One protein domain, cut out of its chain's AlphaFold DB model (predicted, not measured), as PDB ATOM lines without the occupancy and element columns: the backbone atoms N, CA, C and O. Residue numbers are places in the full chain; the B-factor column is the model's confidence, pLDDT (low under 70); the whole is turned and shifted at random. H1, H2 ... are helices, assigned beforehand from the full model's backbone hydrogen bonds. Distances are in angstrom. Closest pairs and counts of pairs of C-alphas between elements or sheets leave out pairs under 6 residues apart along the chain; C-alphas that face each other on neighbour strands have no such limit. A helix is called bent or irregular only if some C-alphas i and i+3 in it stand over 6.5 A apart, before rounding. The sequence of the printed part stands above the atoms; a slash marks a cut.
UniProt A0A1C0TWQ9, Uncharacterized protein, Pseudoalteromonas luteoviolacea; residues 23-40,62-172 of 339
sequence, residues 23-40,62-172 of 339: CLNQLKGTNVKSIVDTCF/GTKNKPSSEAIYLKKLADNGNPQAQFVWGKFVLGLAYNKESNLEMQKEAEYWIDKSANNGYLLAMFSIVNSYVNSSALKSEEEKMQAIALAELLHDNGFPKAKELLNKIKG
ATOM      1  N   CYS A  23     180.693 201.637 222.948       81.81
ATOM      2  CA  CYS A  23     180.141 201.668 221.597       81.81
ATOM      3  C   CYS A  23     181.244 201.698 220.526       81.81
ATOM      4  O   CYS A  23     181.225 200.879 219.604       81.81
ATOM      5  N   LEU A  24     182.238 202.585 220.655       80.50
ATOM      6  CA  LEU A  24     183.347 202.677 219.702       80.50
ATOM      7  C   LEU A  24     184.146 201.367 219.633       80.50
ATOM      8  O   LEU A  24     184.543 200.944 218.545       80.50
ATOM      9  N   ASN A  25     184.312 200.684 220.768       81.00
ATOM     10  CA  ASN A  25     184.915 199.354 220.827       81.00
ATOM     11  C   ASN A  25     184.075 198.298 220.089       81.00
ATOM     12  O   ASN A  25     184.623 197.514 219.312       81.00
ATOM     13  N   GLN A  26     182.748 198.292 220.258       82.38
ATOM     14  CA  GLN A  26     181.866 197.344 219.561       82.38
ATOM     15  C   GLN A  26     181.769 197.598 218.052       82.38
ATOM     16  O   GLN A  26     181.638 196.642 217.287       82.38
ATOM     17  N   LEU A  27     181.892 198.850 217.600       78.38
ATOM     18  CA  LEU A  27     181.925 199.196 216.171       78.38
ATOM     19  C   LEU A  27     183.147 198.620 215.438       78.38
ATOM     20  O   LEU A  27     183.111 198.479 214.216       78.38
ATOM     21  N   LYS A  28     184.212 198.257 216.165       74.19
ATOM     22  CA  LYS A  28     185.370 197.526 215.622       74.19
ATOM     23  C   LYS A  28     185.089 196.026 215.436       74.19
ATOM     24  O   LYS A  28     185.847 195.348 214.745       74.19
ATOM     25  N   GLY A  29     184.026 195.504 216.052       70.12
ATOM     26  CA  GLY A  29     183.586 194.111 215.965       70.12
ATOM     27  C   GLY A  29     182.529 193.861 214.881       70.12
ATOM     28  O   GLY A  29     182.046 194.772 214.211       70.12
ATOM     29  N   THR A  30     182.135 192.595 214.707       59.97
ATOM     30  CA  THR A  30     181.252 192.169 213.600       59.97
ATOM     31  C   THR A  30     179.781 191.944 213.977       59.97
ATOM     32  O   THR A  30     178.953 191.593 213.138       59.97
ATOM     33  N   ASN A  31     179.420 192.119 215.250       79.50
ATOM     34  CA  ASN A  31     178.099 191.748 215.752       79.50
ATOM     35  C   ASN A  31     177.152 192.957 215.820       79.50
ATOM     36  O   ASN A  31     177.198 193.735 216.772       79.50
ATOM     37  N   VAL A  32     176.236 193.073 214.852       75.50
ATOM     38  CA  VAL A  32     175.226 194.152 214.830       75.50
ATOM     39  C   VAL A  32     174.327 194.151 216.059       75.50
ATOM     40  O   VAL A  32     173.978 195.227 216.530       75.50
ATOM     41  N   LYS A  33     173.980 192.987 216.623       76.56
ATOM     42  CA  LYS A  33     173.207 192.946 217.871       76.56
ATOM     43  C   LYS A  33     173.993 193.596 219.010       76.56
ATOM     44  O   LYS A  33     173.434 194.405 219.731       76.56
ATOM     45  N   SER A  34     175.288 193.296 219.116       78.00
ATOM     46  CA  SER A  34     176.171 193.914 220.115       78.00
ATOM     47  C   SER A  34     176.277 195.428 219.927       78.00
ATOM     48  O   SER A  34     176.175 196.182 220.891       78.00
ATOM     49  N   ILE A  35     176.409 195.883 218.675       78.12
ATOM     50  CA  ILE A  35     176.413 197.313 218.338       78.12
ATOM     51  C   ILE A  35     175.098 197.962 218.767       78.12
ATOM     52  O   ILE A  35     175.128 199.000 219.413       78.12
ATOM     53  N   VAL A  36     173.949 197.363 218.446       75.12
ATOM     54  CA  VAL A  36     172.643 197.915 218.833       75.12
ATOM     55  C   VAL A  36     172.491 197.948 220.353       75.12
ATOM     56  O   VAL A  36     172.164 198.995 220.893       75.12
ATOM     57  N   ASP A  37     172.787 196.848 221.043       74.44
ATOM     58  CA  ASP A  37     172.649 196.748 222.501       74.44
ATOM     59  C   ASP A  37     173.575 197.721 223.255       74.44
ATOM     60  O   ASP A  37     173.245 198.142 224.360       74.44
ATOM     61  N   THR A  38     174.730 198.071 222.675       78.88
ATOM     62  CA  THR A  38     175.750 198.913 223.332       78.88
ATOM     63  C   THR A  38     175.651 200.382 222.932       78.88
ATOM     64  O   THR A  38     175.837 201.266 223.759       78.88
ATOM     65  N   CYS A  39     175.372 200.667 221.658       80.69
ATOM     66  CA  CYS A  39     175.335 202.030 221.121       80.69
ATOM     67  C   CYS A  39     173.960 202.699 221.253       80.69
ATOM     68  O   CYS A  39     173.829 203.881 220.925       80.69
ATOM     69  N   PHE A  40     172.938 201.959 221.693       77.44
ATOM     70  CA  PHE A  40     171.598 202.468 221.970       77.44
ATOM     71  C   PHE A  40     171.202 202.151 223.410       77.44
ATOM     72  O   PHE A  40     171.329 201.021 223.871       77.44
ATOM     73  N   GLY A  62     175.269 211.043 218.035       88.75
ATOM     74  CA  GLY A  62     175.145 212.506 217.917       88.75
ATOM     75  C   GLY A  62     174.065 212.937 216.917       88.75
ATOM     76  O   GLY A  62     173.092 212.224 216.716       88.75
ATOM     77  N   THR A  63     174.201 214.099 216.280       90.19
ATOM     78  CA  THR A  63     173.241 214.568 215.252       90.19
ATOM     79  C   THR A  63     173.938 214.820 213.924       90.19
ATOM     80  O   THR A  63     175.162 214.939 213.880       90.19
ATOM     81  N   LYS A  64     173.176 214.998 212.834       88.62
ATOM     82  CA  LYS A  64     173.742 215.335 211.513       88.62
ATOM     83  C   LYS A  64     174.729 216.513 211.576       88.62
ATOM     84  O   LYS A  64     175.784 216.468 210.956       88.62
ATOM     85  N   ASN A  65     174.385 217.554 212.338       89.12
ATOM     86  CA  ASN A  65     175.184 218.782 212.440       89.12
ATOM     87  C   ASN A  65     176.310 218.690 213.481       89.12
ATOM     88  O   ASN A  65     177.215 219.523 213.477       89.12
ATOM     89  N   LYS A  66     176.240 217.723 214.400       92.50
ATOM     90  CA  LYS A  66     177.236 217.480 215.450       92.50
ATOM     91  C   LYS A  66     177.421 215.965 215.614       92.50
ATOM     92  O   LYS A  66     176.923 215.402 216.594       92.50
ATOM     93  N   PRO A  67     178.066 215.297 214.638       91.25
ATOM     94  CA  PRO A  67     178.285 213.861 214.705       91.25
ATOM     95  C   PRO A  67     179.269 213.537 215.831       91.25
ATOM     96  O   PRO A  67     180.231 214.267 216.069       91.25
ATOM     97  N   SER A  68     179.020 212.430 216.517       92.19
ATOM     98  CA  SER A  68     179.939 211.857 217.508       92.19
ATOM     99  C   SER A  68     181.212 211.280 216.872       92.19
ATOM    100  O   SER A  68     181.284 211.061 215.657       92.19
ATOM    101  N   SER A  69     182.199 210.948 217.707       88.94
ATOM    102  CA  SER A  69     183.374 210.154 217.317       88.94
ATOM    103  C   SER A  69     182.998 208.809 216.685       88.94
ATOM    104  O   SER A  69     183.619 208.381 215.713       88.94
ATOM    105  N   GLU A  70     181.951 208.173 217.195       89.75
ATOM    106  CA  GLU A  70     181.407 206.882 216.795       89.75
ATOM    107  C   GLU A  70     180.829 206.960 215.382       89.75
ATOM    108  O   GLU A  70     181.147 206.131 214.528       89.75
ATOM    109  N   ALA A  71     180.032 207.997 215.105       91.81
ATOM    110  CA  ALA A  71     179.460 208.242 213.784       91.81
ATOM    111  C   ALA A  71     180.544 208.559 212.745       91.81
ATOM    112  O   ALA A  71     180.504 208.024 211.635       91.81
ATOM    113  N   ILE A  72     181.538 209.381 213.101       92.88
ATOM    114  CA  ILE A  72     182.670 209.711 212.220       92.88
ATOM    115  C   ILE A  72     183.485 208.452 211.896       92.88
ATOM    116  O   ILE A  72     183.803 208.193 210.731       92.88
ATOM    117  N   TYR A  73     183.801 207.647 212.912       91.31
ATOM    118  CA  TYR A  73     184.541 206.401 212.741       91.31
ATOM    119  C   TYR A  73     183.779 205.400 211.864       91.31
ATOM    120  O   TYR A  73     184.336 204.857 210.907       91.31
ATOM    121  N   LEU A  74     182.486 205.211 212.132       91.25
ATOM    122  CA  LEU A  74     181.620 204.334 211.353       91.25
ATOM    123  C   LEU A  74     181.524 204.774 209.889       91.25
ATOM    124  O   LEU A  74     181.622 203.938 208.987       91.25
ATOM    125  N   LYS A  75     181.387 206.080 209.637       95.25
ATOM    126  CA  LYS A  75     181.345 206.618 208.275       95.25
ATOM    127  C   LYS A  75     182.632 206.316 207.514       95.25
ATOM    128  O   LYS A  75     182.568 205.856 206.377       95.25
ATOM    129  N   LYS A  76     183.794 206.471 208.160       94.88
ATOM    130  CA  LYS A  76     185.092 206.116 207.568       94.88
ATOM    131  C   LYS A  76     185.159 204.636 207.175       94.88
ATOM    132  O   LYS A  76     185.661 204.312 206.103       94.88
ATOM    133  N   LEU A  77     184.650 203.731 208.013       92.75
ATOM    134  CA  LEU A  77     184.580 202.305 207.676       92.75
ATOM    135  C   LEU A  77     183.635 202.037 206.495       92.75
ATOM    136  O   LEU A  77     183.976 201.251 205.610       92.75
ATOM    137  N   ALA A  78     182.475 202.700 206.462       95.00
ATOM    138  CA  ALA A  78     181.506 202.567 205.378       95.00
ATOM    139  C   ALA A  78     182.078 203.047 204.030       95.00
ATOM    140  O   ALA A  78     181.929 202.362 203.011       95.00
ATOM    141  N   ASP A  79     182.788 204.179 204.047       96.12
ATOM    142  CA  ASP A  79     183.490 204.751 202.892       96.12
ATOM    143  C   ASP A  79     184.603 203.836 202.382       96.12
ATOM    144  O   ASP A  79     184.753 203.660 201.174       96.12
ATOM    145  N   ASN A  80     185.304 203.160 203.294       94.75
ATOM    146  CA  ASN A  80     186.322 202.158 202.970       94.75
ATOM    147  C   ASN A  80     185.747 200.810 202.504       94.75
ATOM    148  O   ASN A  80     186.487 199.840 202.361       94.75
ATOM    149  N   GLY A  81     184.436 200.720 202.268       92.81
ATOM    150  CA  GLY A  81     183.822 199.540 201.672       92.81
ATOM    151  C   GLY A  81     183.359 198.479 202.666       92.81
ATOM    152  O   GLY A  81     182.894 197.437 202.221       92.81
ATOM    153  N   ASN A  82     183.453 198.704 203.984       92.94
ATOM    154  CA  ASN A  82     183.030 197.696 204.958       92.94
ATOM    155  C   ASN A  82     181.496 197.486 204.889       92.94
ATOM    156  O   ASN A  82     180.751 198.409 205.235       92.94
ATOM    157  N   PRO A  83     181.006 196.295 204.488       92.31
ATOM    158  CA  PRO A  83     179.579 196.053 204.265       92.31
ATOM    159  C   PRO A  83     178.723 196.293 205.512       92.31
ATOM    160  O   PRO A  83     177.657 196.902 205.440       92.31
ATOM    161  N   GLN A  84     179.189 195.857 206.677       89.19
ATOM    162  CA  GLN A  84     178.469 196.045 207.932       89.19
ATOM    163  C   GLN A  84     178.395 197.523 208.316       89.19
ATOM    164  O   GLN A  84     177.335 197.996 208.717       89.19
ATOM    165  N   ALA A  85     179.492 198.267 208.169       91.88
ATOM    166  CA  ALA A  85     179.518 199.694 208.464       91.88
ATOM    167  C   ALA A  85     178.569 200.479 207.551       91.88
ATOM    168  O   ALA A  85     177.870 201.371 208.021       91.88
ATOM    169  N   GLN A  86     178.488 200.101 206.272       96.38
ATOM    170  CA  GLN A  86     177.522 200.660 205.322       96.38
ATOM    171  C   GLN A  86     176.082 200.423 205.786       96.38
ATOM    172  O   GLN A  86     175.287 201.362 205.824       96.38
ATOM    173  N   PHE A  87     175.762 199.199 206.220       93.19
ATOM    174  CA  PHE A  87     174.443 198.890 206.771       93.19
ATOM    175  C   PHE A  87     174.142 199.708 208.025       93.19
ATOM    176  O   PHE A  87     173.055 200.272 208.135       93.19
ATOM    177  N   VAL A  88     175.086 199.791 208.968       90.62
ATOM    178  CA  VAL A  88     174.857 200.514 210.222       90.62
ATOM    179  C   VAL A  88     174.719 202.014 209.975       90.62
ATOM    180  O   VAL A  88     173.821 202.643 210.532       90.62
ATOM    181  N   TRP A  89     175.534 202.581 209.086       94.56
ATOM    182  CA  TRP A  89     175.425 203.982 208.694       94.56
ATOM    183  C   TRP A  89     174.055 204.289 208.077       94.56
ATOM    184  O   TRP A  89     173.347 205.168 208.568       94.56
ATOM    185  N   GLY A  90     173.635 203.527 207.063       94.31
ATOM    186  CA  GLY A  90     172.347 203.742 206.403       94.31
ATOM    187  C   GLY A  90     171.156 203.501 207.333       94.31
ATOM    188  O   GLY A  90     170.290 204.361 207.487       94.31
ATOM    189  N   LYS A  91     171.111 202.342 208.000       89.69
ATOM    190  CA  LYS A  91     169.939 201.923 208.780       89.69
ATOM    191  C   LYS A  91     169.825 202.628 210.129       89.69
ATOM    192  O   LYS A  91     168.724 203.020 210.505       89.69
ATOM    193  N   PHE A  92     170.930 202.743 210.865       87.06
ATOM    194  CA  PHE A  92     170.916 203.187 212.259       87.06
ATOM    195  C   PHE A  92     171.320 204.651 212.416       87.06
ATOM    196  O   PHE A  92     170.686 205.359 213.193       87.06
ATOM    197  N   VAL A  93     172.323 205.135 211.680       91.12
ATOM    198  CA  VAL A  93     172.722 206.547 211.798       91.12
ATOM    199  C   VAL A  93     171.768 207.444 211.019       91.12
ATOM    200  O   VAL A  93     171.075 208.263 211.615       91.12
ATOM    201  N   LEU A  94     171.665 207.254 209.703       92.62
ATOM    202  CA  LEU A  94     170.791 208.080 208.867       92.62
ATOM    203  C   LEU A  94     169.307 207.797 209.146       92.62
ATOM    204  O   LEU A  94     168.534 208.720 209.381       92.62
ATOM    205  N   GLY A  95     168.915 206.519 209.164       87.31
ATOM    206  CA  GLY A  95     167.509 206.121 209.281       87.31
ATOM    207  C   GLY A  95     166.886 206.248 210.675       87.31
ATOM    208  O   GLY A  95     165.662 206.250 210.782       87.31
ATOM    209  N   LEU A  96     167.689 206.337 211.743       84.38
ATOM    210  CA  LEU A  96     167.179 206.363 213.120       84.38
ATOM    211  C   LEU A  96     167.768 207.505 213.947       84.38
ATOM    212  O   LEU A  96     167.001 208.335 214.437       84.38
ATOM    213  N   ALA A  97     169.093 207.579 214.089       86.25
ATOM    214  CA  ALA A  97     169.735 208.597 214.921       86.25
ATOM    215  C   ALA A  97     169.460 210.019 214.410       86.25
ATOM    216  O   ALA A  97     169.108 210.907 215.182       86.25
ATOM    217  N   TYR A  98     169.556 210.228 213.096       89.81
ATOM    218  CA  TYR A  98     169.354 211.536 212.460       89.81
ATOM    219  C   TYR A  98     167.940 211.708 211.890       89.81
ATOM    220  O   TYR A  98     167.686 212.616 211.100       89.81
ATOM    221  N   ASN A  99     166.996 210.838 212.271       82.94
ATOM    222  CA  ASN A  99     165.658 210.820 211.684       82.94
ATOM    223  C   ASN A  99     164.888 212.137 211.911       82.94
ATOM    224  O   ASN A  99     164.105 212.554 211.062       82.94
ATOM    225  N   LYS A 100     165.122 212.836 213.032       82.62
ATOM    226  CA  LYS A 100     164.474 214.135 213.307       82.62
ATOM    227  C   LYS A 100     164.894 215.219 212.313       82.62
ATOM    228  O   LYS A 100     164.128 216.141 212.054       82.62
ATOM    229  N   GLU A 101     166.093 215.097 211.756       81.62
ATOM    230  CA  GLU A 101     166.657 215.962 210.725       81.62
ATOM    231  C   GLU A 101     166.560 215.340 209.318       81.62
ATOM    232  O   GLU A 101     167.157 215.860 208.368       81.62
ATOM    233  N   SER A 102     165.834 214.223 209.175       81.12
ATOM    234  CA  SER A 102     165.709 213.499 207.915       81.12
ATOM    235  C   SER A 102     164.928 214.315 206.892       81.12
ATOM    236  O   SER A 102     163.807 214.761 207.121       81.12
ATOM    237  N   ASN A 103     165.505 214.424 205.702       88.69
ATOM    238  CA  ASN A 103     164.860 214.936 204.501       88.69
ATOM    239  C   ASN A 103     164.904 213.860 203.402       88.69
ATOM    240  O   ASN A 103     165.502 212.798 203.583       88.69
ATOM    241  N   LEU A 104     164.281 214.126 202.251       89.56
ATOM    242  CA  LEU A 104     164.246 213.168 201.139       89.56
ATOM    243  C   LEU A 104     165.652 212.774 200.647       89.56
ATOM    244  O   LEU A 104     165.869 211.641 200.232       89.56
ATOM    245  N   GLU A 105     166.608 213.700 200.691       91.12
ATOM    246  CA  GLU A 105     167.997 213.443 200.300       91.12
ATOM    247  C   GLU A 105     168.671 212.441 201.246       91.12
ATOM    248  O   GLU A 105     169.268 211.472 200.789       91.12
ATOM    249  N   MET A 106     168.500 212.613 202.557       91.25
ATOM    250  CA  MET A 106     169.029 211.692 203.562       91.25
ATOM    251  C   MET A 106     168.373 210.311 203.477       91.25
ATOM    252  O   MET A 106     169.053 209.307 203.660       91.25
ATOM    253  N   GLN A 107     167.074 210.245 203.173       89.25
ATOM    254  CA  GLN A 107     166.380 208.969 202.963       89.25
ATOM    255  C   GLN A 107     166.974 208.208 201.775       89.25
ATOM    256  O   GLN A 107     167.313 207.035 201.912       89.25
ATOM    257  N   LYS A 108     167.197 208.896 200.649       92.31
ATOM    258  CA  LYS A 108     167.875 208.316 199.480       92.31
ATOM    259  C   LYS A 108     169.310 207.900 199.793       92.31
ATOM    260  O   LYS A 108     169.767 206.869 199.311       92.31
ATOM    261  N   GLU A 109     170.026 208.677 200.604       94.88
ATOM    262  CA  GLU A 109     171.373 208.314 201.049       94.88
ATOM    263  C   GLU A 109     171.351 207.050 201.924       94.88
ATOM    264  O   GLU A 109     172.170 206.150 201.743       94.88
ATOM    265  N   ALA A 110     170.392 206.942 202.845       95.00
ATOM    266  CA  ALA A 110     170.218 205.764 203.687       95.00
ATOM    267  C   ALA A 110     169.936 204.505 202.854       95.00
ATOM    268  O   ALA A 110     170.578 203.477 203.075       95.00
ATOM    269  N   GLU A 111     169.028 204.600 201.878       93.75
ATOM    270  CA  GLU A 111     168.725 203.528 200.920       93.75
ATOM    271  C   GLU A 111     169.969 203.134 200.117       93.75
ATOM    272  O   GLU A 111     170.335 201.959 200.103       93.75
ATOM    273  N   TYR A 112     170.700 204.113 199.571       96.25
ATOM    274  CA  TYR A 112     171.953 203.880 198.849       96.25
ATOM    275  C   TYR A 112     172.966 203.072 199.672       96.25
ATOM    276  O   TYR A 112     173.571 202.124 199.166       96.25
ATOM    277  N   TRP A 113     173.168 203.420 200.945       98.00
ATOM    278  CA  TRP A 113     174.117 202.708 201.803       98.00
ATOM    279  C   TRP A 113     173.662 201.286 202.145       98.00
ATOM    280  O   TRP A 113     174.498 200.381 202.221       98.00
ATOM    281  N   ILE A 114     172.357 201.071 202.317       95.94
ATOM    282  CA  ILE A 114     171.785 199.739 202.544       95.94
ATOM    283  C   ILE A 114     171.944 198.873 201.288       95.94
ATOM    284  O   ILE A 114     172.414 197.738 201.396       95.94
ATOM    285  N   ASP A 115     171.652 199.409 200.104       95.44
ATOM    286  CA  ASP A 115     171.822 198.700 198.830       95.44
ATOM    287  C   ASP A 115     173.289 198.357 198.570       95.44
ATOM    288  O   ASP A 115     173.626 197.226 198.215       95.44
ATOM    289  N   LYS A 116     174.197 199.306 198.815       97.00
ATOM    290  CA  LYS A 116     175.642 199.085 198.688       97.00
ATOM    291  C   LYS A 116     176.136 197.987 199.630       97.00
ATOM    292  O   LYS A 116     176.923 197.139 199.216       97.00
ATOM    293  N   SER A 117     175.643 197.969 200.866       96.38
ATOM    294  CA  SER A 117     175.941 196.916 201.837       96.38
ATOM    295  C   SER A 117     175.461 195.539 201.366       96.38
ATOM    296  O   SER A 117     176.217 194.566 201.424       96.38
ATOM    297  N   ALA A 118     174.231 195.458 200.849       95.44
ATOM    298  CA  ALA A 118     173.663 194.223 200.313       95.44
ATOM    299  C   ALA A 118     174.454 193.717 199.096       95.44
ATOM    300  O   ALA A 118     174.805 192.539 199.046       95.44
ATOM    301  N   ASN A 119     174.824 194.609 198.174       94.38
ATOM    302  CA  ASN A 119     175.655 194.281 197.011       94.38
ATOM    303  C   ASN A 119     177.062 193.798 197.402       94.38
ATOM    304  O   ASN A 119     177.647 192.977 196.702       94.38
ATOM    305  N   ASN A 120     177.578 194.244 198.551       93.00
ATOM    306  CA  ASN A 120     178.828 193.759 199.142       93.00
ATOM    307  C   ASN A 120     178.658 192.465 199.967       93.00
ATOM    308  O   ASN A 120     179.556 192.092 200.722       93.00
ATOM    309  N   GLY A 121     177.522 191.770 199.847       89.31
ATOM    310  CA  GLY A 121     177.304 190.450 200.445       89.31
ATOM    311  C   GLY A 121     176.764 190.465 201.876       89.31
ATOM    312  O   GLY A 121     176.732 189.421 202.528       89.31
ATOM    313  N   TYR A 122     176.340 191.616 202.407       93.25
ATOM    314  CA  TYR A 122     175.882 191.677 203.792       93.25
ATOM    315  C   TYR A 122     174.458 191.147 203.969       93.25
ATOM    316  O   TYR A 122     173.477 191.821 203.646       93.25
ATOM    317  N   LEU A 123     174.328 189.959 204.564       89.12
ATOM    318  CA  LEU A 123     173.040 189.271 204.707       89.12
ATOM    319  C   LEU A 123     171.989 190.097 205.472       89.12
ATOM    320  O   LEU A 123     170.821 190.100 205.099       89.12
ATOM    321  N   LEU A 124     172.370 190.859 206.505       87.50
ATOM    322  CA  LEU A 124     171.401 191.700 207.227       87.50
ATOM    323  C   LEU A 124     170.884 192.879 206.386       87.50
ATOM    324  O   LEU A 124     169.725 193.268 206.542       87.50
ATOM    325  N   ALA A 125     171.696 193.412 205.467       92.06
ATOM    326  CA  ALA A 125     171.238 194.429 204.523       92.06
ATOM    327  C   ALA A 125     170.275 193.832 203.491       92.06
ATOM    328  O   ALA A 125     169.190 194.379 203.296       92.06
ATOM    329  N   MET A 126     170.609 192.665 202.924       94.56
ATOM    330  CA  MET A 126     169.712 191.927 202.023       94.56
ATOM    331  C   MET A 126     168.361 191.648 202.694       94.56
ATOM    332  O   MET A 126     167.308 191.937 202.127       94.56
ATOM    333  N   PHE A 127     168.379 191.163 203.940       91.12
ATOM    334  CA  PHE A 127     167.169 190.933 204.730       91.12
ATOM    335  C   PHE A 127     166.367 192.221 204.945       91.12
ATOM    336  O   PHE A 127     165.145 192.198 204.824       91.12
ATOM    337  N   SER A 128     167.027 193.350 205.229       89.00
ATOM    338  CA  SER A 128     166.347 194.641 205.393       89.00
ATOM    339  C   SER A 128     165.606 195.067 204.123       89.00
ATOM    340  O   SER A 128     164.462 195.516 204.221       89.00
ATOM    341  N   ILE A 129     166.219 194.898 202.945       92.62
ATOM    342  CA  ILE A 129     165.594 195.211 201.648       92.62
ATOM    343  C   ILE A 129     164.396 194.288 201.404       92.62
ATOM    344  O   ILE A 129     163.283 194.760 201.166       92.62
ATOM    345  N   VAL A 130     164.589 192.975 201.558       92.81
ATOM    346  CA  VAL A 130     163.534 191.965 201.386       92.81
ATOM    347  C   VAL A 130     162.348 192.221 202.321       92.81
ATOM    348  O   VAL A 130     161.192 192.188 201.902       92.81
ATOM    349  N   ASN A 131     162.616 192.514 203.591       87.25
ATOM    350  CA  ASN A 131     161.580 192.790 204.578       87.25
ATOM    351  C   ASN A 131     160.837 194.105 204.281       87.25
ATOM    352  O   ASN A 131     159.622 194.172 204.453       87.25
ATOM    353  N   SER A 132     161.541 195.135 203.798       86.38
ATOM    354  CA  SER A 132     160.922 196.384 203.336       86.38
ATOM    355  C   SER A 132     159.952 196.132 202.177       86.38
ATOM    356  O   SER A 132     158.807 196.588 202.223       86.38
ATOM    357  N   TYR A 133     160.370 195.327 201.190       87.69
ATOM    358  CA  TYR A 133     159.505 194.910 200.086       87.69
ATOM    359  C   TYR A 133     158.261 194.182 200.602       87.69
ATOM    360  O   TYR A 133     157.151 194.585 200.279       87.69
ATOM    361  N   VAL A 134     158.414 193.157 201.449       84.94
ATOM    362  CA  VAL A 134     157.275 192.380 201.977       84.94
ATOM    363  C   VAL A 134     156.251 193.281 202.679       84.94
ATOM    364  O   VAL A 134     155.052 193.151 202.424       84.94
ATOM    365  N   ASN A 135     156.711 194.235 203.495       78.25
ATOM    366  CA  ASN A 135     155.840 195.138 204.258       78.25
ATOM    367  C   ASN A 135     155.153 196.217 203.410       78.25
ATOM    368  O   ASN A 135     154.125 196.748 203.825       78.25
ATOM    369  N   SER A 136     155.701 196.552 202.241       76.25
ATOM    370  CA  SER A 136     155.173 197.591 201.343       76.25
ATOM    371  C   SER A 136     154.754 197.050 199.973       76.25
ATOM    372  O   SER A 136     154.503 197.827 199.058       76.25
ATOM    373  N   SER A 137     154.642 195.725 199.832       63.03
ATOM    374  CA  SER A 137     154.558 195.014 198.544       63.03
ATOM    375  C   SER A 137     153.426 195.484 197.627       63.03
ATOM    376  O   SER A 137     153.595 195.493 196.413       63.03
ATOM    377  N   ALA A 138     152.305 195.959 198.182       58.12
ATOM    378  CA  ALA A 138     151.189 196.529 197.419       58.12
ATOM    379  C   ALA A 138     151.533 197.827 196.653       58.12
ATOM    380  O   ALA A 138     150.774 198.236 195.779       58.12
ATOM    381  N   LEU A 139     152.650 198.480 196.988       59.88
ATOM    382  CA  LEU A 139     153.116 199.748 196.416       59.88
ATOM    383  C   LEU A 139     154.394 199.583 195.577       59.88
ATOM    384  O   LEU A 139     155.003 200.583 195.198       59.88
ATOM    385  N   LYS A 140     154.832 198.342 195.326       72.56
ATOM    386  CA  LYS A 140     156.129 198.026 194.716       72.56
ATOM    387  C   LYS A 140     155.987 197.538 193.278       72.56
ATOM    388  O   LYS A 140     155.047 196.822 192.941       72.56
ATOM    389  N   SER A 141     156.937 197.930 192.438       74.25
ATOM    390  CA  SER A 141     157.020 197.525 191.033       74.25
ATOM    391  C   SER A 141     157.443 196.057 190.871       74.25
ATOM    392  O   SER A 141     157.982 195.430 191.788       74.25
ATOM    393  N   GLU A 142     157.229 195.495 189.679       69.75
ATOM    394  CA  GLU A 142     157.711 194.144 189.348       69.75
ATOM    395  C   GLU A 142     159.248 194.060 189.319       69.75
ATOM    396  O   GLU A 142     159.811 193.018 189.642       69.75
ATOM    397  N   GLU A 143     159.946 195.153 189.009       73.31
ATOM    398  CA  GLU A 143     161.411 195.209 189.085       73.31
ATOM    399  C   GLU A 143     161.900 195.055 190.534       73.31
ATOM    400  O   GLU A 143     162.722 194.183 190.829       73.31
ATOM    401  N   GLU A 144     161.310 195.811 191.464       79.44
ATOM    402  CA  GLU A 144     161.607 195.704 192.900       79.44
ATOM    403  C   GLU A 144     161.271 194.310 193.451       79.44
ATOM    404  O   GLU A 144     161.971 193.792 194.324       79.44
ATOM    405  N   LYS A 145     160.228 193.661 192.918       80.06
ATOM    406  CA  LYS A 145     159.884 192.277 193.264       80.06
ATOM    407  C   LYS A 145     160.967 191.297 192.837       80.06
ATOM    408  O   LYS A 145     161.355 190.442 193.630       80.06
ATOM    409  N   MET A 146     161.456 191.411 191.604       79.19
ATOM    410  CA  MET A 146     162.513 190.541 191.086       79.19
ATOM    411  C   MET A 146     163.817 190.723 191.863       79.19
ATOM    412  O   MET A 146     164.460 189.735 192.220       79.19
ATOM    413  N   GLN A 147     164.158 191.965 192.212       85.12
ATOM    414  CA  GLN A 147     165.291 192.258 193.087       85.12
ATOM    415  C   GLN A 147     165.112 191.613 194.472       85.12
ATOM    416  O   GLN A 147     166.020 190.945 194.964       85.12
ATOM    417  N   ALA A 148     163.933 191.744 195.087       89.94
ATOM    418  CA  ALA A 148     163.643 191.133 196.384       89.94
ATOM    419  C   ALA A 148     163.688 189.593 196.336       89.94
ATOM    420  O   ALA A 148     164.166 188.972 197.286       89.94
ATOM    421  N   ILE A 149     163.248 188.969 195.236       87.31
ATOM    422  CA  ILE A 149     163.377 187.518 195.018       87.31
ATOM    423  C   ILE A 149     164.851 187.112 194.977       87.31
ATOM    424  O   ILE A 149     165.232 186.209 195.718       87.31
ATOM    425  N   ALA A 150     165.674 187.789 194.173       86.75
ATOM    426  CA  ALA A 150     167.095 187.466 194.040       86.75
ATOM    427  C   ALA A 150     167.836 187.585 195.383       86.75
ATOM    428  O   ALA A 150     168.601 186.700 195.765       86.75
ATOM    429  N   LEU A 151     167.557 188.642 196.152       93.25
ATOM    430  CA  LEU A 151     168.120 188.815 197.491       93.25
ATOM    431  C   LEU A 151     167.624 187.741 198.473       93.25
ATOM    432  O   LEU A 151     168.404 187.243 199.282       93.25
ATOM    433  N   ALA A 152     166.349 187.349 198.410       92.06
ATOM    434  CA  ALA A 152     165.800 186.286 199.252       92.06
ATOM    435  C   ALA A 152     166.372 184.895 198.914       92.06
ATOM    436  O   ALA A 152     166.533 184.072 199.817       92.06
ATOM    437  N   GLU A 153     166.709 184.643 197.650       88.25
ATOM    438  CA  GLU A 153     167.421 183.436 197.210       88.25
ATOM    439  C   GLU A 153     168.859 183.426 197.741       88.25
ATOM    440  O   GLU A 153     169.248 182.462 198.394       88.25
ATOM    441  N   LEU A 154     169.593 184.539 197.629       90.38
ATOM    442  CA  LEU A 154     170.927 184.670 198.232       90.38
ATOM    443  C   LEU A 154     170.911 184.448 199.752       90.38
ATOM    444  O   LEU A 154     171.785 183.768 200.293       90.38
ATOM    445  N   LEU A 155     169.910 184.984 200.456       90.62
ATOM    446  CA  LEU A 155     169.709 184.723 201.884       90.62
ATOM    447  C   LEU A 155     169.495 183.230 202.161       90.62
ATOM    448  O   LEU A 155     170.045 182.701 203.126       90.62
ATOM    449  N   HIS A 156     168.696 182.555 201.333       88.62
ATOM    450  CA  HIS A 156     168.426 181.129 201.475       88.62
ATOM    451  C   HIS A 156     169.688 180.288 201.275       88.62
ATOM    452  O   HIS A 156     169.982 179.441 202.121       88.62
ATOM    453  N   ASP A 157     170.452 180.575 200.222       88.50
ATOM    454  CA  ASP A 157     171.683 179.861 199.875       88.50
ATOM    455  C   ASP A 157     172.767 180.021 200.950       88.50
ATOM    456  O   ASP A 157     173.554 179.110 201.195       88.50
ATOM    457  N   ASN A 158     172.759 181.152 201.664       85.94
ATOM    458  CA  ASN A 158     173.639 181.414 202.805       85.94
ATOM    459  C   ASN A 158     173.073 180.916 204.151       85.94
ATOM    460  O   ASN A 158     173.604 181.249 205.212       85.94
ATOM    461  N   GLY A 159     171.987 180.136 204.143       83.69
ATOM    462  CA  GLY A 159     171.405 179.542 205.351       83.69
ATOM    463  C   GLY A 159     170.747 180.549 206.301       83.69
ATOM    464  O   GLY A 159     170.567 180.250 207.482       83.69
ATOM    465  N   PHE A 160     170.376 181.740 205.818       84.88
ATOM    466  CA  PHE A 160     169.769 182.768 206.653       84.88
ATOM    467  C   PHE A 160     168.395 182.305 207.181       84.88
ATOM    468  O   PHE A 160     167.521 181.900 206.398       84.88
ATOM    469  N   PRO A 161     168.145 182.374 208.503       80.69
ATOM    470  CA  PRO A 161     166.872 181.958 209.078       80.69
ATOM    471  C   PRO A 161     165.688 182.712 208.469       80.69
ATOM    472  O   PRO A 161     165.744 183.919 208.255       80.69
ATOM    473  N   LYS A 162     164.575 182.010 208.231       78.88
ATOM    474  CA  LYS A 162     163.339 182.567 207.641       78.88
ATOM    475  C   LYS A 162     163.454 183.050 206.184       78.88
ATOM    476  O   LYS A 162     162.452 183.510 205.643       78.88
ATOM    477  N   ALA A 163     164.590 182.871 205.499       83.31
ATOM    478  CA  ALA A 163     164.730 183.242 204.083       83.31
ATOM    479  C   ALA A 163     163.673 182.571 203.185       83.31
ATOM    480  O   ALA A 163     163.041 183.227 202.362       83.31
ATOM    481  N   LYS A 164     163.390 181.284 203.422       81.56
ATOM    482  CA  LYS A 164     162.342 180.539 202.704       81.56
ATOM    483  C   LYS A 164     160.937 181.110 202.935       81.56
ATOM    484  O   LYS A 164     160.137 181.171 202.009       81.56
ATOM    485  N   GLU A 165     160.631 181.536 204.160       82.12
ATOM    486  CA  GLU A 165     159.341 182.158 204.485       82.12
ATOM    487  C   GLU A 165     159.184 183.499 203.757       82.12
ATOM    488  O   GLU A 165     158.133 183.770 203.181       82.12
ATOM    489  N   LEU A 166     160.241 184.315 203.737       84.12
ATOM    490  CA  LEU A 166     160.264 185.577 202.997       84.12
ATOM    491  C   LEU A 166     160.096 185.353 201.496       84.12
ATOM    492  O   LEU A 166     159.267 186.014 200.880       84.12
ATOM    493  N   LEU A 167     160.812 184.385 200.920       84.38
ATOM    494  CA  LEU A 167     160.697 184.035 199.505       84.38
ATOM    495  C   LEU A 167     159.256 183.638 199.141       84.38
ATOM    496  O   LEU A 167     158.730 184.098 198.129       84.38
ATOM    497  N   ASN A 168     158.596 182.854 199.998       78.94
ATOM    498  CA  ASN A 168     157.190 182.482 199.827       78.94
ATOM    499  C   ASN A 168     156.256 183.701 199.910       78.94
ATOM    500  O   ASN A 168     155.327 183.817 199.113       78.94
ATOM    501  N   LYS A 169     156.513 184.638 200.835       82.88
ATOM    502  CA  LYS A 169     155.745 185.891 200.940       82.88
ATOM    503  C   LYS A 169     155.900 186.765 199.691       82.88
ATOM    504  O   LYS A 169     154.899 187.275 199.203       82.88
ATOM    505  N   ILE A 170     157.117 186.905 199.156       82.12
ATOM    506  CA  ILE A 170     157.410 187.730 197.967       82.12
ATOM    507  C   ILE A 170     156.811 187.117 196.698       82.12
ATOM    508  O   ILE A 170     156.196 187.816 195.891       82.12
ATOM    509  N   LYS A 171     156.982 185.803 196.505       74.75
ATOM    510  CA  LYS A 171     156.448 185.097 195.330       74.75
ATOM    511  C   LYS A 171     154.915 184.997 195.377       74.75
ATOM    512  O   LYS A 171     154.294 184.769 194.340       74.75
ATOM    513  N   GLY A 172     154.315 185.213 196.555       65.31
ATOM    514  CA  GLY A 172     152.946 184.821 196.861       65.31
ATOM    515  C   GLY A 172     152.839 183.294 196.842       65.31
ATOM    516  O   GLY A 172     153.567 182.629 196.110       65.31
TER     517      GLY A 172
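Overview. This is residues 23 to 40 and 62 to 172 of the 339 residues of an uncharacterized protein of Pseudoalteromonas luteoviolacea (UniProt A0A1C0TWQ9). Helices follow one another along the longest axis in two lobes: H1 to H5 make one, with the H4-H5 hairpin at its inner side and H1 and H2 at one corner, and H6, H7 and H8 make the other, their centres in a triangle. The lobes meet where residues 114 to 118 of H5 touch residues 124 to 129 of H6. The printed part has 129 residues with eight named helices, H1 to H8 in chain order, and no named strand; the class is all helix. The whole is compact, with a radius of gyration of the C-alphas of 15.1 A and spans of 44 by 31 by 24 A.

Along the chain. H1, residues 23 to 27, begins with C-alpha 23 at (180.141, 201.668, 221.597). H2 is residues 32 to 39 and H3 residues 69 to 79, 15.4 A long. H4, residues 83 to 97, is 19.2 A long; it is neither bent nor irregular, but only just: C-alphas 91 and 94 are 6.2 A apart. H5, residues 104 to 119, is 22.4 A long and begins with C-alpha 104 at (164.246, 213.168, 201.139). H6, residues 123 to 139, is 24.0 A long, has a kink of 33 degrees near residue 133 and is irregular: C-alphas 135 and 138 are 8.4 A apart. H7, residues 142 to 157, is 22.6 A long. H8, residues 163 to 171, ends with C-alpha 171 at (156.448, 185.097, 195.330).

Arrangement. H1 touches H2, closest C-alphas Cys 23 and Cys 39, 4.8 A, and H3, closest Leu 24 and Glu 70, 5.5 A. H3 touches H4 at a steep tilt of 47 degrees, opposite ways, closest C-alphas Ala 78 and Gln 86, 4.4 A. H4 and H5 form a hairpin at a shallow tilt of 25 degrees, closest C-alphas Gly 90 and Ala 110, 4.0 A. H5 touches H6, the hub, at a steep tilt of 53 degrees, closest C-alphas Ala 118 and Ala 125, 4.9 A. H6 and H7 form a hairpin at a shallow tilt of 34 degrees, only just short of steep, closest C-alphas Val 130 and Ala 148, 5.1 A. H7 and H8 form another at 19 degrees, closest C-alphas His 156 and Ala 163, 5.0 A. H8 touches residues 130 to 137 of H6, the same way at 26 degrees, closest C-alphas Val 134 and Ile 170, 6.1 A. Every O i to N i+4 pair is within hydrogen-bond range in H1, H2, H3, H5, H7 and H8; in H4 it is 9 of 11 and in H6 11 of 13.

Size, cuts and confidence. The C-alphas farthest apart are those of Lys 66 and Gly 172, 44.7 A. Residues 41 to 61 are not printed, and C-alphas 40 and 62 are 11.4 A apart across the cut. Of the links printed whole, none is long. The mean pLDDT of the printed part is 86.0; residues 30, 137 to 139, 142 and 172 are under 70.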